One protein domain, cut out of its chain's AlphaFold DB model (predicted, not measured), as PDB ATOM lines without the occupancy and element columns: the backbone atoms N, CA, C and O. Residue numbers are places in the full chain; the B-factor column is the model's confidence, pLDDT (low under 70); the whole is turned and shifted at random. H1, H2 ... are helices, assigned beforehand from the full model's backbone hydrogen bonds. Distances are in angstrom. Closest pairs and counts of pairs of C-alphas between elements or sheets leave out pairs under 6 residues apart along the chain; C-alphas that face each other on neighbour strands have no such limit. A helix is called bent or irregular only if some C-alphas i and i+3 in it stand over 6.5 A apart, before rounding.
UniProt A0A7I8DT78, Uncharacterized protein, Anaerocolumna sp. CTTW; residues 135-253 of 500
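AT A GLANCE: This is residues 135 to 253 of the 500 residues of an uncharacterized protein of Anaerocolumna sp. CTTW (UniProt A0A7I8DT78). H4, H5 and H6 fold back and forth as two helical hairpins in a row, from H4 near the middle to H5 and H6 at one end of the domain, while the long helices H1 and H7 run the same way, toward the other end; H2 packs on H1, on H4 and on the last residues of H7, 247 to 251, and short H3 packs on residues 135 to 143 of H1, about perpendicular to it. The printed part has 119 residues with seven named helices, H1 to H7 in order, and no named strand; the class is all helix. It is compact, with a radius of gyration of the C-alphas of 13.8 A and spans of 38 by 28 by 21 A.

HOW THE PARTS SIT: H1, residues 135 to 152, touches H2, residues 159 to 169, with residues 139 to 146 alone; the closest C-alphas, of Leu 142 and Ala 168, are 4.8 A apart. H1 touches H3, residues 171 to 177, about perpendicular at 79 degrees, closest at the C-alphas of Arg 136 and Phe 176, 5.0 A. H4, residues 187 to 199, and H5, residues 203 to 213, form a helical hairpin at a shallow tilt of 9 degrees, closest at the C-alphas of Ile 194 and Val 206, 5.5 A. H5 and H6, residues 218 to 232, form another at 24 degrees, closest at the C-alphas of Tyr 212 and Glu 221, 6.0 A. H7, residues 235 to 251, touches H1, H2 and H4; its closest C-alphas to H4 are those of Val 240 and Ala 197, 5.5 A. Every O i to N i+4 pair is within hydrogen-bond range in H1, H4, H5 and H6; H7 has 11 of 13, H2 3 of 7 beside 6 of 8 O i to N i+3 pairs, and H3 1 of 3 beside 3 of 4.

IN THESE COORDINATES: H1 begins at C-alpha 135 (152.279, 137.413, 145.833) and is 25.5 A long; H7, 25.1 A, ends at C-alpha 251 (166.979, 131.234, 138.481). H2 is irregular, with C-alphas 163 and 166 7.1 A apart, and H7 only just, with C-alphas 236 and 239 7.0 A apart.

THE WHOLE: The two C-alphas farthest apart, of Lys 219 and Ala 253, are 40.5 A apart. The printed part has no cut and no long link. Residues 177 to 185 and residue 216 have pLDDT under 70.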
ATOM      1  N   TRP A 135     151.864 136.321 146.719       92.25
ATOM      2  CA  TRP A 135     152.279 137.413 145.833       92.25
ATOM      3  C   TRP A 135     153.250 138.395 146.486       92.25
ATOM      4  O   TRP A 135     154.065 138.986 145.783       92.25
ATOM      5  N   ARG A 136     153.205 138.541 147.815       89.62
ATOM      6  CA  ARG A 136     154.177 139.347 148.559       89.62
ATOM      7  C   ARG A 136     155.553 138.682 148.572       89.62
ATOM      8  O   ARG A 136     156.545 139.382 148.414       89.62
ATOM      9  N   ALA A 137     155.610 137.356 148.692       89.31
ATOM     10  CA  ALA A 137     156.857 136.601 148.595       89.31
ATOM     11  C   ALA A 137     157.488 136.732 147.199       89.31
ATOM     12  O   ALA A 137     158.657 137.082 147.088       89.31
ATOM     13  N   VAL A 138     156.696 136.564 146.131       92.75
ATOM     14  CA  VAL A 138     157.171 136.797 144.752       92.75
ATOM     15  C   VAL A 138     157.668 138.228 144.566       92.75
ATOM     16  O   VAL A 138     158.741 138.429 144.007       92.75
ATOM     17  N   ALA A 139     156.920 139.221 145.053       90.50
ATOM     18  CA  ALA A 139     157.338 140.615 144.977       90.50
ATOM     19  C   ALA A 139     158.670 140.856 145.702       90.50
ATOM     20  O   ALA A 139     159.523 141.549 145.162       90.50
ATOM     21  N   ASN A 140     158.879 140.238 146.868       89.00
ATOM     22  CA  ASN A 140     160.148 140.324 147.584       89.00
ATOM     23  C   ASN A 140     161.313 139.740 146.796       89.00
ATOM     24  O   ASN A 140     162.345 140.380 146.675       89.00
ATOM     25  N   PHE A 141     161.149 138.541 146.238       91.88
ATOM     26  CA  PHE A 141     162.211 137.901 145.464       91.88
ATOM     27  C   PHE A 141     162.589 138.734 144.235       91.88
ATOM     28  O   PHE A 141     163.762 138.860 143.898       91.88
ATOM     29  N   LEU A 142     161.608 139.371 143.597       91.88
ATOM     30  CA  LEU A 142     161.862 140.316 142.514       91.88
ATOM     31  C   LEU A 142     162.545 141.604 143.008       91.88
ATOM     32  O   LEU A 142     163.404 142.138 142.309       91.88
ATOM     33  N   CYS A 143     162.200 142.098 144.202       89.38
ATOM     34  CA  CYS A 143     162.902 143.214 144.839       89.38
ATOM     35  C   CYS A 143     164.364 142.864 145.136       89.38
ATOM     36  O   CYS A 143     165.228 143.655 144.793       89.38
ATOM     37  N   GLU A 144     164.649 141.680 145.677       90.69
ATOM     38  CA  GLU A 144     166.012 141.194 145.922       90.69
ATOM     39  C   GLU A 144     166.830 141.109 144.625       90.69
ATOM     40  O   GLU A 144     167.945 141.622 144.555       90.69
ATOM     41  N   MET A 145     166.243 140.564 143.556       91.75
ATOM     42  CA  MET A 145     166.858 140.523 142.224       91.75
ATOM     43  C   MET A 145     167.176 141.928 141.686       91.75
ATOM     44  O   MET A 145     168.256 142.175 141.145       91.75
ATOM     45  N   LYS A 146     166.247 142.876 141.860       90.38
ATOM     46  CA  LYS A 146     166.446 144.278 141.477       90.38
ATOM     47  C   LYS A 146     167.530 144.948 142.327       90.38
ATOM     48  O   LYS A 146     168.412 145.593 141.767       90.38
ATOM     49  N   SER A 147     167.501 144.761 143.644       88.69
ATOM     50  CA  SER A 147     168.501 145.295 144.571       88.69
ATOM     51  C   SER A 147     169.896 144.774 144.255       88.69
ATOM     52  O   SER A 147     170.840 145.551 144.280       88.69
ATOM     53  N   LYS A 148     170.025 143.497 143.889       91.00
ATOM     54  CA  LYS A 148     171.276 142.902 143.420       91.00
ATOM     55  C   LYS A 148     171.829 143.650 142.200       91.00
ATOM     56  O   LYS A 148     172.957 144.135 142.241       91.00
ATOM     57  N   ARG A 149     171.005 143.867 141.163       91.25
ATOM     58  CA  ARG A 149     171.401 144.659 139.983       91.25
ATOM     59  C   ARG A 149     171.832 146.078 140.355       91.25
ATOM     60  O   ARG A 149     172.822 146.563 139.825       91.25
ATOM     61  N   GLU A 150     171.058 146.756 141.198       87.56
ATOM     62  CA  GLU A 150     171.286 148.167 141.538       87.56
ATOM     63  C   GLU A 150     172.504 148.372 142.450       87.56
ATOM     64  O   GLU A 150     173.163 149.403 142.348       87.56
ATOM     65  N   ARG A 151     172.810 147.410 143.332       84.69
ATOM     66  CA  ARG A 151     173.839 147.558 144.377       84.69
ATOM     67  C   ARG A 151     175.178 146.922 144.035       84.69
ATOM     68  O   ARG A 151     176.192 147.442 144.505       84.69
ATOM     69  N   ILE A 152     175.195 145.822 143.280       85.69
ATOM     70  CA  ILE A 152     176.434 145.101 142.942       85.69
ATOM     71  C   ILE A 152     176.663 144.907 141.443       85.69
ATOM     72  O   ILE A 152     177.775 144.561 141.079       85.69
ATOM     73  N   GLY A 153     175.679 145.181 140.580       86.94
ATOM     74  CA  GLY A 153     175.853 145.157 139.122       86.94
ATOM     75  C   GLY A 153     175.121 144.013 138.415       86.94
ATOM     76  O   GLY A 153     174.615 143.076 139.034       86.94
ATOM     77  N   THR A 154     175.011 144.114 137.087       90.62
ATOM     78  CA  THR A 154     174.303 143.143 136.227       90.62
ATOM     79  C   THR A 154     175.073 141.845 136.008       90.62
ATOM     80  O   THR A 154     174.468 140.813 135.753       90.62
ATOM     81  N   GLU A 155     176.395 141.890 136.117       89.94
ATOM     82  CA  GLU A 155     177.322 140.770 135.955       89.94
ATOM     83  C   GLU A 155     177.145 139.680 137.022       89.94
ATOM     84  O   GLU A 155     177.538 138.538 136.807       89.94
ATOM     85  N   PHE A 156     176.508 140.018 138.147       90.62
ATOM     86  CA  PHE A 156     176.186 139.070 139.210       90.62
ATOM     87  C   PHE A 156     174.816 138.411 139.035       90.62
ATOM     88  O   PHE A 156     174.455 137.561 139.849       90.62
ATOM     89  N   LEU A 157     174.026 138.798 138.029       92.19
ATOM     90  CA  LEU A 157     172.729 138.183 137.748       92.19
ATOM     91  C   LEU A 157     172.903 137.017 136.772       92.19
ATOM     92  O   LEU A 157     173.632 137.126 135.787       92.19
ATOM     93  N   SER A 158     172.184 135.921 137.009       92.00
ATOM     94  CA  SER A 158     172.091 134.838 136.024       92.00
ATOM     95  C   SER A 158     171.293 135.274 134.792       92.00
ATOM     96  O   SER A 158     170.526 136.244 134.838       92.00
ATOM     97  N   GLU A 159     171.425 134.549 133.679       92.31
ATOM     98  CA  GLU A 159     170.641 134.821 132.466       92.31
ATOM     99  C   GLU A 159     169.129 134.747 132.745       92.31
ATOM    100  O   GLU A 159     168.342 135.565 132.256       92.31
ATOM    101  N   GLU A 160     168.711 133.807 133.592       92.62
ATOM    102  CA  GLU A 160     167.326 133.664 134.017       92.62
ATOM    103  C   GLU A 160     166.862 134.829 134.895       92.62
ATOM    104  O   GLU A 160     165.742 135.310 134.704       92.62
ATOM    105  N   GLU A 161     167.699 135.311 135.821       94.19
ATOM    106  CA  GLU A 161     167.405 136.518 136.603       94.19
ATOM    107  C   GLU A 161     167.254 137.729 135.679       94.19
ATOM    108  O   GLU A 161     166.261 138.450 135.766       94.19
ATOM    109  N   MET A 162     168.162 137.908 134.717       92.94
ATOM    110  CA  MET A 162     168.088 138.994 133.736       92.94
ATOM    111  C   MET A 162     166.793 138.955 132.914       92.94
ATOM    112  O   MET A 162     166.183 139.999 132.670       92.94
ATOM    113  N   ARG A 163     166.319 137.761 132.534       93.06
ATOM    114  CA  ARG A 163     165.036 137.588 131.831       93.06
ATOM    115  C   ARG A 163     163.830 137.923 132.713       93.06
ATOM    116  O   ARG A 163     162.839 138.449 132.205       93.06
ATOM    117  N   LEU A 164     163.879 137.597 134.004       93.56
ATOM    118  CA  LEU A 164     162.784 137.828 134.953       93.56
ATOM    119  C   LEU A 164     162.754 139.260 135.492       93.56
ATOM    120  O   LEU A 164     161.685 139.744 135.861       93.56
ATOM    121  N   LEU A 165     163.889 139.952 135.497       91.50
ATOM    122  CA  LEU A 165     164.070 141.278 136.072       91.50
ATOM    123  C   LEU A 165     163.004 142.315 135.667       91.50
ATOM    124  O   LEU A 165     162.562 143.055 136.549       91.50
ATOM    125  N   PRO A 166     162.497 142.378 134.415       91.62
ATOM    126  CA  PRO A 166     161.437 143.325 134.077       91.62
ATOM    127  C   PRO A 166     160.151 143.134 134.904       91.62
ATOM    128  O   PRO A 166     159.410 144.096 135.103       91.62
ATOM    129  N   LEU A 167     159.879 141.933 135.439       91.31
ATOM    130  CA  LEU A 167     158.765 141.707 136.372       91.31
ATOM    131  C   LEU A 167     158.923 142.477 137.686       91.31
ATOM    132  O   LEU A 167     157.911 142.834 138.286       91.31
ATOM    133  N   ALA A 168     160.150 142.765 138.132       87.06
ATOM    134  CA  ALA A 168     160.393 143.571 139.331       87.06
ATOM    135  C   ALA A 168     159.904 145.020 139.173       87.06
ATOM    136  O   ALA A 168     159.618 145.704 140.153       87.06
ATOM    137  N   GLU A 169     159.751 145.477 137.931       82.50
ATOM    138  CA  GLU A 169     159.216 146.791 137.580       82.50
ATOM    139  C   GLU A 169     157.709 146.747 137.264       82.50
ATOM    140  O   GLU A 169     157.101 147.763 136.909       82.50
ATOM    141  N   PHE A 170     157.070 145.577 137.383       85.06
ATOM    142  CA  PHE A 170     155.627 145.461 137.234       85.06
ATOM    143  C   PHE A 170     154.931 145.936 138.511       85.06
ATOM    144  O   PHE A 170     154.878 145.238 139.526       85.06
ATOM    145  N   ALA A 171     154.342 147.129 138.449       77.94
ATOM    146  CA  ALA A 171     153.845 147.808 139.640       77.94
ATOM    147  C   ALA A 171     152.770 147.061 140.431       77.94
ATOM    148  O   ALA A 171     152.623 147.272 141.631       77.94
ATOM    149  N   LEU A 172     152.016 146.154 139.809       81.19
ATOM    150  CA  LEU A 172     151.048 145.366 140.565       81.19
ATOM    151  C   LEU A 172     151.699 144.375 141.521       81.19
ATOM    152  O   LEU A 172     151.134 144.152 142.591       81.19
ATOM    153  N   LEU A 173     152.867 143.832 141.175       83.94
ATOM    154  CA  LEU A 173     153.642 142.990 142.082       83.94
ATOM    155  C   LEU A 173     154.287 143.839 143.179       83.94
ATOM    156  O   LEU A 173     154.127 143.519 144.354       83.94
ATOM    157  N   THR A 174     154.896 144.979 142.842       74.75
ATOM    158  CA  THR A 174     155.532 145.859 143.848       74.75
ATOM    159  C   THR A 174     154.531 146.408 144.870       74.75
ATOM    160  O   THR A 174     154.843 146.550 146.054       74.75
ATOM    161  N   GLN A 175     153.279 146.631 144.461       76.00
ATOM    162  CA  GLN A 175     152.213 147.043 145.368       76.00
ATOM    163  C   GLN A 175     151.791 145.970 146.395       76.00
ATOM    164  O   GLN A 175     151.087 146.323 147.344       76.00
ATOM    165  N   PHE A 176     152.133 144.686 146.224       74.44
ATOM    166  CA  PHE A 176     151.938 143.671 147.277       74.44
ATOM    167  C   PHE A 176     152.986 143.783 148.385       74.44
ATOM    168  O   PHE A 176     152.733 143.365 149.512       74.44
ATOM    169  N   PHE A 177     154.146 144.357 148.075       66.38
ATOM    170  CA  PHE A 177     155.225 144.544 149.035       66.38
ATOM    171  C   PHE A 177     155.103 145.858 149.824       66.38
ATOM    172  O   PHE A 177     155.617 145.962 150.932       66.38
ATOM    173  N   GLY A 178     154.363 146.840 149.294       62.56
ATOM    174  CA  GLY A 178     154.090 148.115 149.969       62.56
ATOM    175  C   GLY A 178     155.110 149.227 149.697       62.56
ATOM    176  O   GLY A 178     154.968 150.299 150.270       62.56
ATOM    177  N   ILE A 179     156.092 149.006 148.809       54.28
ATOM    178  CA  ILE A 179     157.130 150.002 148.456       54.28
ATOM    179  C   ILE A 179     156.599 151.113 147.533       54.28
ATOM    180  O   ILE A 179     157.096 152.231 147.577       54.28
ATOM    181  N   MET A 180     155.590 150.841 146.695       53.25
ATOM    182  CA  MET A 180     155.108 151.793 145.678       53.25
ATOM    183  C   MET A 180     153.604 152.050 145.826       53.25
ATOM    184  O   MET A 180     152.795 151.121 145.769       53.25
ATOM    185  N   THR A 181     153.219 153.320 145.979       48.25
ATOM    186  CA  THR A 181     151.816 153.776 146.007       48.25
ATOM    187  C   THR A 181     151.286 154.204 144.642       48.25
ATOM    188  O   THR A 181     150.067 154.335 144.472       48.25
ATOM    189  N   ASP A 182     152.180 154.393 143.674       47.16
ATOM    190  CA  ASP A 182     151.863 155.115 142.450       47.16
ATOM    191  C   ASP A 182     151.605 154.175 141.270       47.16
ATOM    192  O   ASP A 182     152.102 153.050 141.186       47.16
ATOM    193  N   ALA A 183     150.710 154.634 140.400       51.97
ATOM    194  CA  ALA A 183     150.293 153.957 139.184       51.97
ATOM    195  C   ALA A 183     151.344 154.192 138.074       51.97
ATOM    196  O   ALA A 183     151.977 155.248 138.043       51.97
ATOM    197  N   GLY A 184     151.522 153.220 137.183       61.25
ATOM    198  CA  GLY A 184     152.615 153.109 136.212       61.25
ATOM    199  C   GLY A 184     153.492 151.884 136.476       61.25
ATOM    200  O   GLY A 184     153.670 151.502 137.619       61.25
ATOM    201  N   GLY A 185     154.030 151.251 135.432       63.16
ATOM    202  CA  GLY A 185     154.887 150.065 135.526       63.16
ATOM    203  C   GLY A 185     155.517 149.725 134.175       63.16
ATOM    204  O   GLY A 185     155.094 150.246 133.142       63.16
ATOM    205  N   SER A 186     156.534 148.864 134.170       75.25
ATOM    206  CA  SER A 186     157.233 148.494 132.935       75.25
ATOM    207  C   SER A 186     156.311 147.720 131.988       75.25
ATOM    208  O   SER A 186     155.689 146.719 132.369       75.25
ATOM    209  N   LYS A 187     156.231 148.169 130.727       85.00
ATOM    210  CA  LYS A 187     155.513 147.447 129.665       85.00
ATOM    211  C   LYS A 187     156.079 146.034 129.513       85.00
ATOM    212  O   LYS A 187     155.308 145.081 129.497       85.00
ATOM    213  N   ALA A 188     157.408 145.907 129.520       88.12
ATOM    214  CA  ALA A 188     158.098 144.624 129.433       88.12
ATOM    215  C   ALA A 188     157.714 143.688 130.592       88.12
ATOM    216  O   ALA A 188     157.350 142.540 130.355       88.12
ATOM    217  N   GLY A 189     157.696 144.188 131.833       89.56
ATOM    218  CA  GLY A 189     157.247 143.403 132.990       89.56
ATOM    219  C   GLY A 189     155.798 142.935 132.871       89.56
ATOM    220  O   GLY A 189     155.473 141.785 133.163       89.56
ATOM    221  N   THR A 190     154.915 143.807 132.385       89.50
ATOM    222  CA  THR A 190     153.503 143.450 132.215       89.50
ATOM    223  C   THR A 190     153.297 142.429 131.091       89.50
ATOM    224  O   THR A 190     152.492 141.513 131.251       89.50
ATOM    225  N   ASP A 191     154.036 142.541 129.985       92.19
ATOM    226  CA  ASP A 191     153.995 141.585 128.872       92.19
ATOM    227  C   ASP A 191     154.475 140.191 129.314       92.19
ATOM    228  O   ASP A 191     153.817 139.188 129.024       92.19
ATOM    229  N   ILE A 192     155.551 140.116 130.110       93.94
ATOM    230  CA  ILE A 192     156.013 138.859 130.720       93.94
ATOM    231  C   ILE A 192     154.921 138.265 131.625       93.94
ATOM    232  O   ILE A 192     154.595 137.082 131.511       93.94
ATOM    233  N   PHE A 193     154.300 139.071 132.493       94.31
ATOM    234  CA  PHE A 193     153.207 138.605 133.355       94.31
ATOM    235  C   PHE A 193     152.010 138.071 132.548       94.31
ATOM    236  O   PHE A 193     151.435 137.036 132.897       94.31
ATOM    237  N   ILE A 194     151.646 138.747 131.452       94.75
ATOM    238  CA  ILE A 194     150.592 138.295 130.534       94.75
ATOM    239  C   ILE A 194     150.951 136.941 129.921       94.75
ATOM    240  O   ILE A 194     150.096 136.060 129.913       94.75
ATOM    241  N   SER A 195     152.198 136.740 129.485       96.06
ATOM    242  CA  SER A 195     152.656 135.460 128.931       96.06
ATOM    243  C   SER A 195     152.468 134.299 129.917       96.06
ATOM    244  O   SER A 195     151.930 133.252 129.550       96.06
ATOM    245  N   TYR A 196     152.811 134.486 131.198       96.62
ATOM    246  CA  TYR A 196     152.518 133.478 132.226       96.62
ATOM    247  C   TYR A 196     151.021 133.249 132.406       96.62
ATOM    248  O   TYR A 196     150.578 132.107 132.517       96.62
ATOM    249  N   ALA A 197     150.229 134.321 132.427       96.50
ATOM    250  CA  ALA A 197     148.783 134.213 132.563       96.50
ATOM    251  C   ALA A 197     148.137 133.469 131.380       96.50
ATOM    252  O   ALA A 197     147.193 132.708 131.586       96.50
ATOM    253  N   GLU A 198     148.660 133.634 130.165       97.44
ATOM    254  CA  GLU A 198     148.242 132.896 128.972       97.44
ATOM    255  C   GLU A 198     148.620 131.417 129.061       97.44
ATOM    256  O   GLU A 198     147.743 130.564 128.926       97.44
ATOM    257  N   ARG A 199     149.883 131.103 129.388       97.06
ATOM    258  CA  ARG A 199     150.360 129.720 129.595       97.06
ATOM    259  C   ARG A 199     149.560 128.986 130.671       97.06
ATOM    260  O   ARG A 199     149.345 127.781 130.570       97.06
ATOM    261  N   ALA A 200     149.099 129.707 131.690       95.88
ATOM    262  CA  ALA A 200     148.287 129.159 132.768       95.88
ATOM    263  C   ALA A 200     146.769 129.173 132.484       95.88
ATOM    264  O   ALA A 200     145.980 128.844 133.371       95.88
ATOM    265  N   ASN A 201     146.346 129.558 131.274       95.81
ATOM    266  CA  ASN A 201     144.947 129.669 130.847       95.81
ATOM    267  C   ASN A 201     144.080 130.605 131.720       95.81
ATOM    268  O   ASN A 201     142.867 130.428 131.854       95.81
ATOM    269  N   ALA A 202     144.676 131.649 132.301       95.31
ATOM    270  CA  ALA A 202     144.008 132.604 133.182       95.31
ATOM    271  C   ALA A 202     143.397 133.790 132.402       95.31
ATOM    272  O   ALA A 202     143.770 134.949 132.595       95.31
ATOM    273  N   SER A 203     142.416 133.519 131.536       93.69
ATOM    274  CA  SER A 203     141.833 134.496 130.588       93.69
ATOM    275  C   SER A 203     141.342 135.809 131.222       93.69
ATOM    276  O   SER A 203     141.528 136.887 130.654       93.69
ATOM    277  N   ASN A 204     140.761 135.750 132.423       93.38
ATOM    278  CA  ASN A 204     140.326 136.940 133.163       93.38
ATOM    279  C   ASN A 204     141.518 137.826 133.583       93.38
ATOM    280  O   ASN A 204     141.456 139.049 133.466       93.38
ATOM    281  N   ILE A 205     142.621 137.210 134.022       94.62
ATOM    282  CA  ILE A 205     143.861 137.915 134.379       94.62
ATOM    283  C   ILE A 205     144.466 138.550 133.126       94.62
ATOM    284  O   ILE A 205     144.770 139.739 133.148       94.62
ATOM    285  N   VAL A 206     144.548 137.799 132.023       95.00
ATOM    286  CA  VAL A 206     145.048 138.289 130.726       95.00
ATOM    287  C   VAL A 206     144.257 139.508 130.251       95.00
ATOM    288  O   VAL A 206     144.838 140.537 129.913       95.00
ATOM    289  N   SER A 207     142.922 139.429 130.260       93.56
ATOM    290  CA  SER A 207     142.055 140.535 129.835       93.56
ATOM    291  C   SER A 207     142.273 141.794 130.678       93.56
ATOM    292  O   SER A 207     142.422 142.889 130.132       93.56
ATOM    293  N   LEU A 208     142.340 141.650 132.004       92.38
ATOM    294  CA  LEU A 208     142.564 142.774 132.915       92.38
ATOM    295  C   LEU A 208     143.977 143.359 132.791       92.38
ATOM    296  O   LEU A 208     144.118 144.578 132.801       92.38
ATOM    297  N   ALA A 209     145.006 142.526 132.629       90.62
ATOM    298  CA  ALA A 209     146.387 142.974 132.447       90.62
ATOM    299  C   ALA A 209     146.583 143.706 131.106       90.62
ATOM    300  O   ALA A 209     147.220 144.756 131.053       90.62
ATOM    301  N   ARG A 210     145.947 143.239 130.023       90.75
ATOM    302  CA  ARG A 210     145.939 143.956 128.735       90.75
ATOM    303  C   ARG A 210     145.182 145.282 128.808       90.75
ATOM    304  O   ARG A 210     145.581 146.244 128.161       90.75
ATOM    305  N   GLN A 211     144.091 145.349 129.575       88.69
ATOM    306  CA  GLN A 211     143.409 146.619 129.844       88.69
ATOM    307  C   GLN A 211     144.314 147.566 130.631       88.69
ATOM    308  O   GLN A 211     144.402 148.730 130.267       88.69
ATOM    309  N   TYR A 212     145.011 147.063 131.652       85.62
ATOM    310  CA  TYR A 212     145.971 147.831 132.444       85.62
ATOM    311  C   TYR A 212     147.041 148.494 131.556       85.62
ATOM    312  O   TYR A 212     147.229 149.701 131.651       85.62
ATOM    313  N   LEU A 213     147.625 147.755 130.603       82.19
ATOM    314  CA  LEU A 213     148.624 148.273 129.652       82.19
ATOM    315  C   LEU A 213     148.140 149.405 128.735       82.19
ATOM    316  O   LEU A 213     148.946 150.201 128.263       82.19
ATOM    317  N   ARG A 214     146.846 149.444 128.409       81.12
ATOM    318  CA  ARG A 214     146.291 150.374 127.406       81.12
ATOM    319  C   ARG A 214     145.822 151.699 128.004       81.12
ATOM    320  O   ARG A 214     145.367 152.570 127.264       81.12
ATOM    321  N   LEU A 215     145.847 151.845 129.327       76.69
ATOM    322  CA  LEU A 215     145.274 153.004 130.001       76.69
ATOM    323  C   LEU A 215     146.307 154.120 130.159       76.69
ATOM    324  O   LEU A 215     147.291 153.966 130.866       76.69
ATOM    325  N   ALA A 216     146.019 155.278 129.559       64.25
ATOM    326  CA  ALA A 216     146.732 156.531 129.831       64.25
ATOM    327  C   ALA A 216     146.135 157.312 131.027       64.25
ATOM    328  O   ALA A 216     146.755 158.225 131.563       64.25
ATOM    329  N   ASP A 217     144.911 156.966 131.451       74.69
ATOM    330  CA  ASP A 217     144.178 157.628 132.538       74.69
ATOM    331  C   ASP A 217     144.448 156.952 133.893       74.69
ATOM    332  O   ASP A 217     143.986 155.832 134.149       74.69
ATOM    333  N   ARG A 218     145.109 157.685 134.799       71.44
ATOM    334  CA  ARG A 218     145.483 157.231 136.152       71.44
ATOM    335  C   ARG A 218     144.299 156.773 137.016       71.44
ATOM    336  O   ARG A 218     144.446 155.853 137.824       71.44
ATOM    337  N   LYS A 219     143.108 157.379 136.893       75.25
ATOM    338  CA  LYS A 219     141.931 156.971 137.694       75.25
ATOM    339  C   LYS A 219     141.408 155.614 137.236       75.25
ATOM    340  O   LYS A 219     141.083 154.758 138.066       75.25
ATOM    341  N   LYS A 220     141.339 155.407 135.918       81.00
ATOM    342  CA  LYS A 220     140.941 154.122 135.327       81.00
ATOM    343  C   LYS A 220     141.971 153.045 135.635       81.00
ATOM    344  O   LYS A 220     141.581 151.944 136.022       81.00
ATOM    345  N   GLU A 221     143.254 153.387 135.558       80.25
ATOM    346  CA  GLU A 221     144.353 152.496 135.914       80.25
ATOM    347  C   GLU A 221     144.200 151.987 137.353       80.25
ATOM    348  O   GLU A 221     144.091 150.782 137.568       80.25
ATOM    349  N   LYS A 222     144.038 152.883 138.339       82.25
ATOM    350  CA  LYS A 222     143.844 152.507 139.753       82.25
ATOM    351  C   LYS A 222     142.653 151.562 139.967       82.25
ATOM    352  O   LYS A 222     142.714 150.649 140.796       82.25
ATOM    353  N   SER A 223     141.564 151.762 139.223       85.38
ATOM    354  CA  SER A 223     140.387 150.885 139.265       85.38
ATOM    355  C   SER A 223     140.695 149.484 138.726       85.38
ATOM    356  O   SER A 223     140.360 148.488 139.378       85.38
ATOM    357  N   ILE A 224     141.376 149.391 137.578       87.56
ATOM    358  CA  ILE A 224     141.817 148.111 137.009       87.56
ATOM    359  C   ILE A 224     142.825 147.424 137.929       87.56
ATOM    360  O   ILE A 224     142.642 146.246 138.221       87.56
ATOM    361  N   SER A 225     143.792 148.146 138.492       86.00
ATOM    362  CA  SER A 225     144.752 147.617 139.467       86.00
ATOM    363  C   SER A 225     144.064 146.974 140.668       86.00
ATOM    364  O   SER A 225     144.382 145.851 141.061       86.00
ATOM    365  N   LYS A 226     143.041 147.640 141.222       87.38
ATOM    366  CA  LYS A 226     142.242 147.095 142.331       87.38
ATOM    367  C   LYS A 226     141.474 145.835 141.922       87.38
ATOM    368  O   LYS A 226     141.344 144.915 142.731       87.38
ATOM    369  N   LYS A 227     140.947 145.779 140.693       90.75
ATOM    370  CA  LYS A 227     140.292 144.574 140.156       90.75
ATOM    371  C   LYS A 227     141.298 143.441 139.966       90.75
ATOM    372  O   LYS A 227     141.008 142.326 140.386       90.75
ATOM    373  N   LEU A 228     142.470 143.726 139.402       90.44
ATOM    374  CA  LEU A 228     143.493 142.727 139.127       90.44
ATOM    375  C   LEU A 228     144.033 142.125 140.428       90.44
ATOM    376  O   LEU A 228     143.981 140.910 140.577       90.44
ATOM    377  N   LYS A 229     144.356 142.944 141.439       89.44
ATOM    378  CA  LYS A 229     144.697 142.471 142.796       89.44
ATOM    379  C   LYS A 229     143.646 141.525 143.382       89.44
ATOM    380  O   LYS A 229     143.975 140.454 143.882       89.44
ATOM    381  N   LYS A 230     142.362 141.888 143.276       90.50
ATOM    382  CA  LYS A 230     141.248 141.044 143.747       90.50
ATOM    383  C   LYS A 230     141.146 139.708 143.011       90.50
ATOM    384  O   LYS A 230     140.626 138.759 143.592       90.50
ATOM    385  N   VAL A 231     141.552 139.641 141.743       93.94
ATOM    386  CA  VAL A 231     141.565 138.395 140.962       93.94
ATOM    387  C   VAL A 231     142.821 137.578 141.265       93.94
ATOM    388  O   VAL A 231     142.710 136.365 141.406       93.94
ATOM    389  N   MET A 232     143.974 138.225 141.448       92.94
ATOM    390  CA  MET A 232     145.254 137.575 141.744       92.94
ATOM    391  C   MET A 232     145.238 136.793 143.062       92.94
ATOM    392  O   MET A 232     145.873 135.754 143.165       92.94
ATOM    393  N   VAL A 233     144.466 137.214 144.063       92.19
ATOM    394  CA  VAL A 233     144.345 136.459 145.328       92.19
ATOM    395  C   VAL A 233     143.372 135.273 145.256       92.19
ATOM    396  O   VAL A 233     143.168 134.588 146.254       92.19
ATOM    397  N   ARG A 234     142.716 135.019 144.116       95.06
ATOM    398  CA  ARG A 234     141.753 133.911 143.955       95.06
ATOM    399  C   ARG A 234     142.426 132.662 143.405       95.06
ATOM    400  O   ARG A 234     143.422 132.748 142.701       95.06
ATOM    401  N   VAL A 235     141.801 131.507 143.620       94.56
ATOM    402  CA  VAL A 235     142.296 130.200 143.145       94.56
ATOM    403  C   VAL A 235     142.648 130.145 141.655       94.56
ATOM    404  O   VAL A 235     143.610 129.488 141.286       94.56
ATOM    405  N   GLY A 236     141.937 130.879 140.793       94.00
ATOM    406  CA  GLY A 236     142.249 130.923 139.357       94.00
ATOM    407  C   GLY A 236     143.607 131.553 139.016       94.00
ATOM    408  O   GLY A 236     144.082 131.385 137.900       94.00
ATOM    409  N   ALA A 237     144.230 132.270 139.952       95.69
ATOM    410  CA  ALA A 237     145.546 132.878 139.784       95.69
ATOM    411  C   ALA A 237     146.696 132.007 140.314       95.69
ATOM    412  O   ALA A 237     147.856 132.295 140.026       95.69
ATOM    413  N   GLU A 238     146.393 130.950 141.073       96.12
ATOM    414  CA  GLU A 238     147.400 130.053 141.645       96.12
ATOM    415  C   GLU A 238     148.325 129.434 140.577       96.12
ATOM    416  O   GLU A 238     149.537 129.423 140.797       96.12
ATOM    417  N   PRO A 239     147.831 128.965 139.413       95.69
ATOM    418  CA  PRO A 239     148.709 128.454 138.362       95.69
ATOM    419  C   PRO A 239     149.725 129.490 137.854       95.69
ATOM    420  O   PRO A 239     150.890 129.154 137.667       95.69
ATOM    421  N   VAL A 240     149.309 130.756 137.703       97.00
ATOM    422  CA  VAL A 240     150.196 131.865 137.296       97.00
ATOM    423  C   VAL A 240     151.274 132.096 138.349       97.00
ATOM    424  O   VAL A 240     152.455 132.182 138.023       97.00
ATOM    425  N   TYR A 241     150.868 132.148 139.621       96.12
ATOM    426  CA  TYR A 241     151.781 132.288 140.751       96.12
ATOM    427  C   TYR A 241     152.842 131.185 140.765       96.12
ATOM    428  O   TYR A 241     154.028 131.482 140.850       96.12
ATOM    429  N   ARG A 242     152.423 129.921 140.638       95.19
ATOM    430  CA  ARG A 242     153.326 128.764 140.670       95.19
ATOM    431  C   ARG A 242     154.343 128.795 139.539       95.19
ATOM    432  O   ARG A 242     155.505 128.501 139.781       95.19
ATOM    433  N   MET A 243     153.925 129.161 138.323       95.88
ATOM    434  CA  MET A 243     154.847 129.288 137.189       95.88
ATOM    435  C   MET A 243     155.922 130.344 137.462       95.88
ATOM    436  O   MET A 243     157.104 130.049 137.317       95.88
ATOM    437  N   ILE A 244     155.521 131.536 137.918       96.00
ATOM    438  CA  ILE A 244     156.461 132.621 138.233       96.00
ATOM    439  C   ILE A 244     157.388 132.214 139.383       96.00
ATOM    440  O   ILE A 244     158.601 132.352 139.268       96.00
ATOM    441  N   LEU A 245     156.837 131.672 140.474       94.56
ATOM    442  CA  LEU A 245     157.625 131.231 141.623       94.56
ATOM    443  C   LEU A 245     158.646 130.159 141.234       94.56
ATOM    444  O   LEU A 245     159.786 130.223 141.681       94.56
ATOM    445  N   ASN A 246     158.252 129.178 140.421       94.62
ATOM    446  CA  ASN A 246     159.152 128.115 139.988       94.62
ATOM    447  C   ASN A 246     160.281 128.656 139.109       94.62
ATOM    448  O   ASN A 246     161.419 128.227 139.277       94.62
ATOM    449  N   GLU A 247     160.002 129.605 138.211       95.38
ATOM    450  CA  GLU A 247     161.052 130.221 137.395       95.38
ATOM    451  C   GLU A 247     162.009 131.073 138.248       95.38
ATOM    452  O   GLU A 247     163.215 130.966 138.055       95.38
ATOM    453  N   ILE A 248     161.513 131.798 139.261       95.06
ATOM    454  CA  ILE A 248     162.362 132.508 140.239       95.06
ATOM    455  C   ILE A 248     163.211 131.526 141.066       95.06
ATOM    456  O   ILE A 248     164.408 131.721 141.234       95.06
ATOM    457  N   LYS A 249     162.620 130.447 141.593       93.38
ATOM    458  CA  LYS A 249     163.368 129.429 142.356       93.38
ATOM    459  C   LYS A 249     164.433 128.741 141.504       93.38
ATOM    460  O   LYS A 249     165.490 128.392 142.017       93.38
ATOM    461  N   SER A 250     164.151 128.545 140.218       93.81
ATOM    462  CA  SER A 250     165.103 127.953 139.277       93.81
ATOM    463  C   SER A 250     166.241 128.922 138.954       93.81
ATOM    464  O   SER A 250     167.391 128.496 138.926       93.81
ATOM    465  N   SER A 251     165.957 130.223 138.797       93.25
ATOM    466  CA  SER A 251     166.979 131.234 138.481       93.25
ATOM    467  C   SER A 251     168.005 131.443 139.597       93.25
ATOM    468  O   SER A 251     169.093 131.950 139.335       93.25
ATOM    469  N   THR A 252     167.671 131.057 140.832       91.19
ATOM    470  CA  THR A 252     168.547 131.169 142.009       91.19
ATOM    471  C   THR A 252     169.138 129.840 142.474       91.19
ATOM    472  O   THR A 252     169.872 129.809 143.462       91.19
ATOM    473  N   ALA A 253     168.827 128.727 141.802       89.94
ATOM    474  CA  ALA A 253     169.211 127.387 142.245       89.94
ATOM    475  C   ALA A 253     170.732 127.154 142.252       89.94
ATOM    476  O   ALA A 253     171.207 126.318 143.015       89.94
TER     477      ALA A 253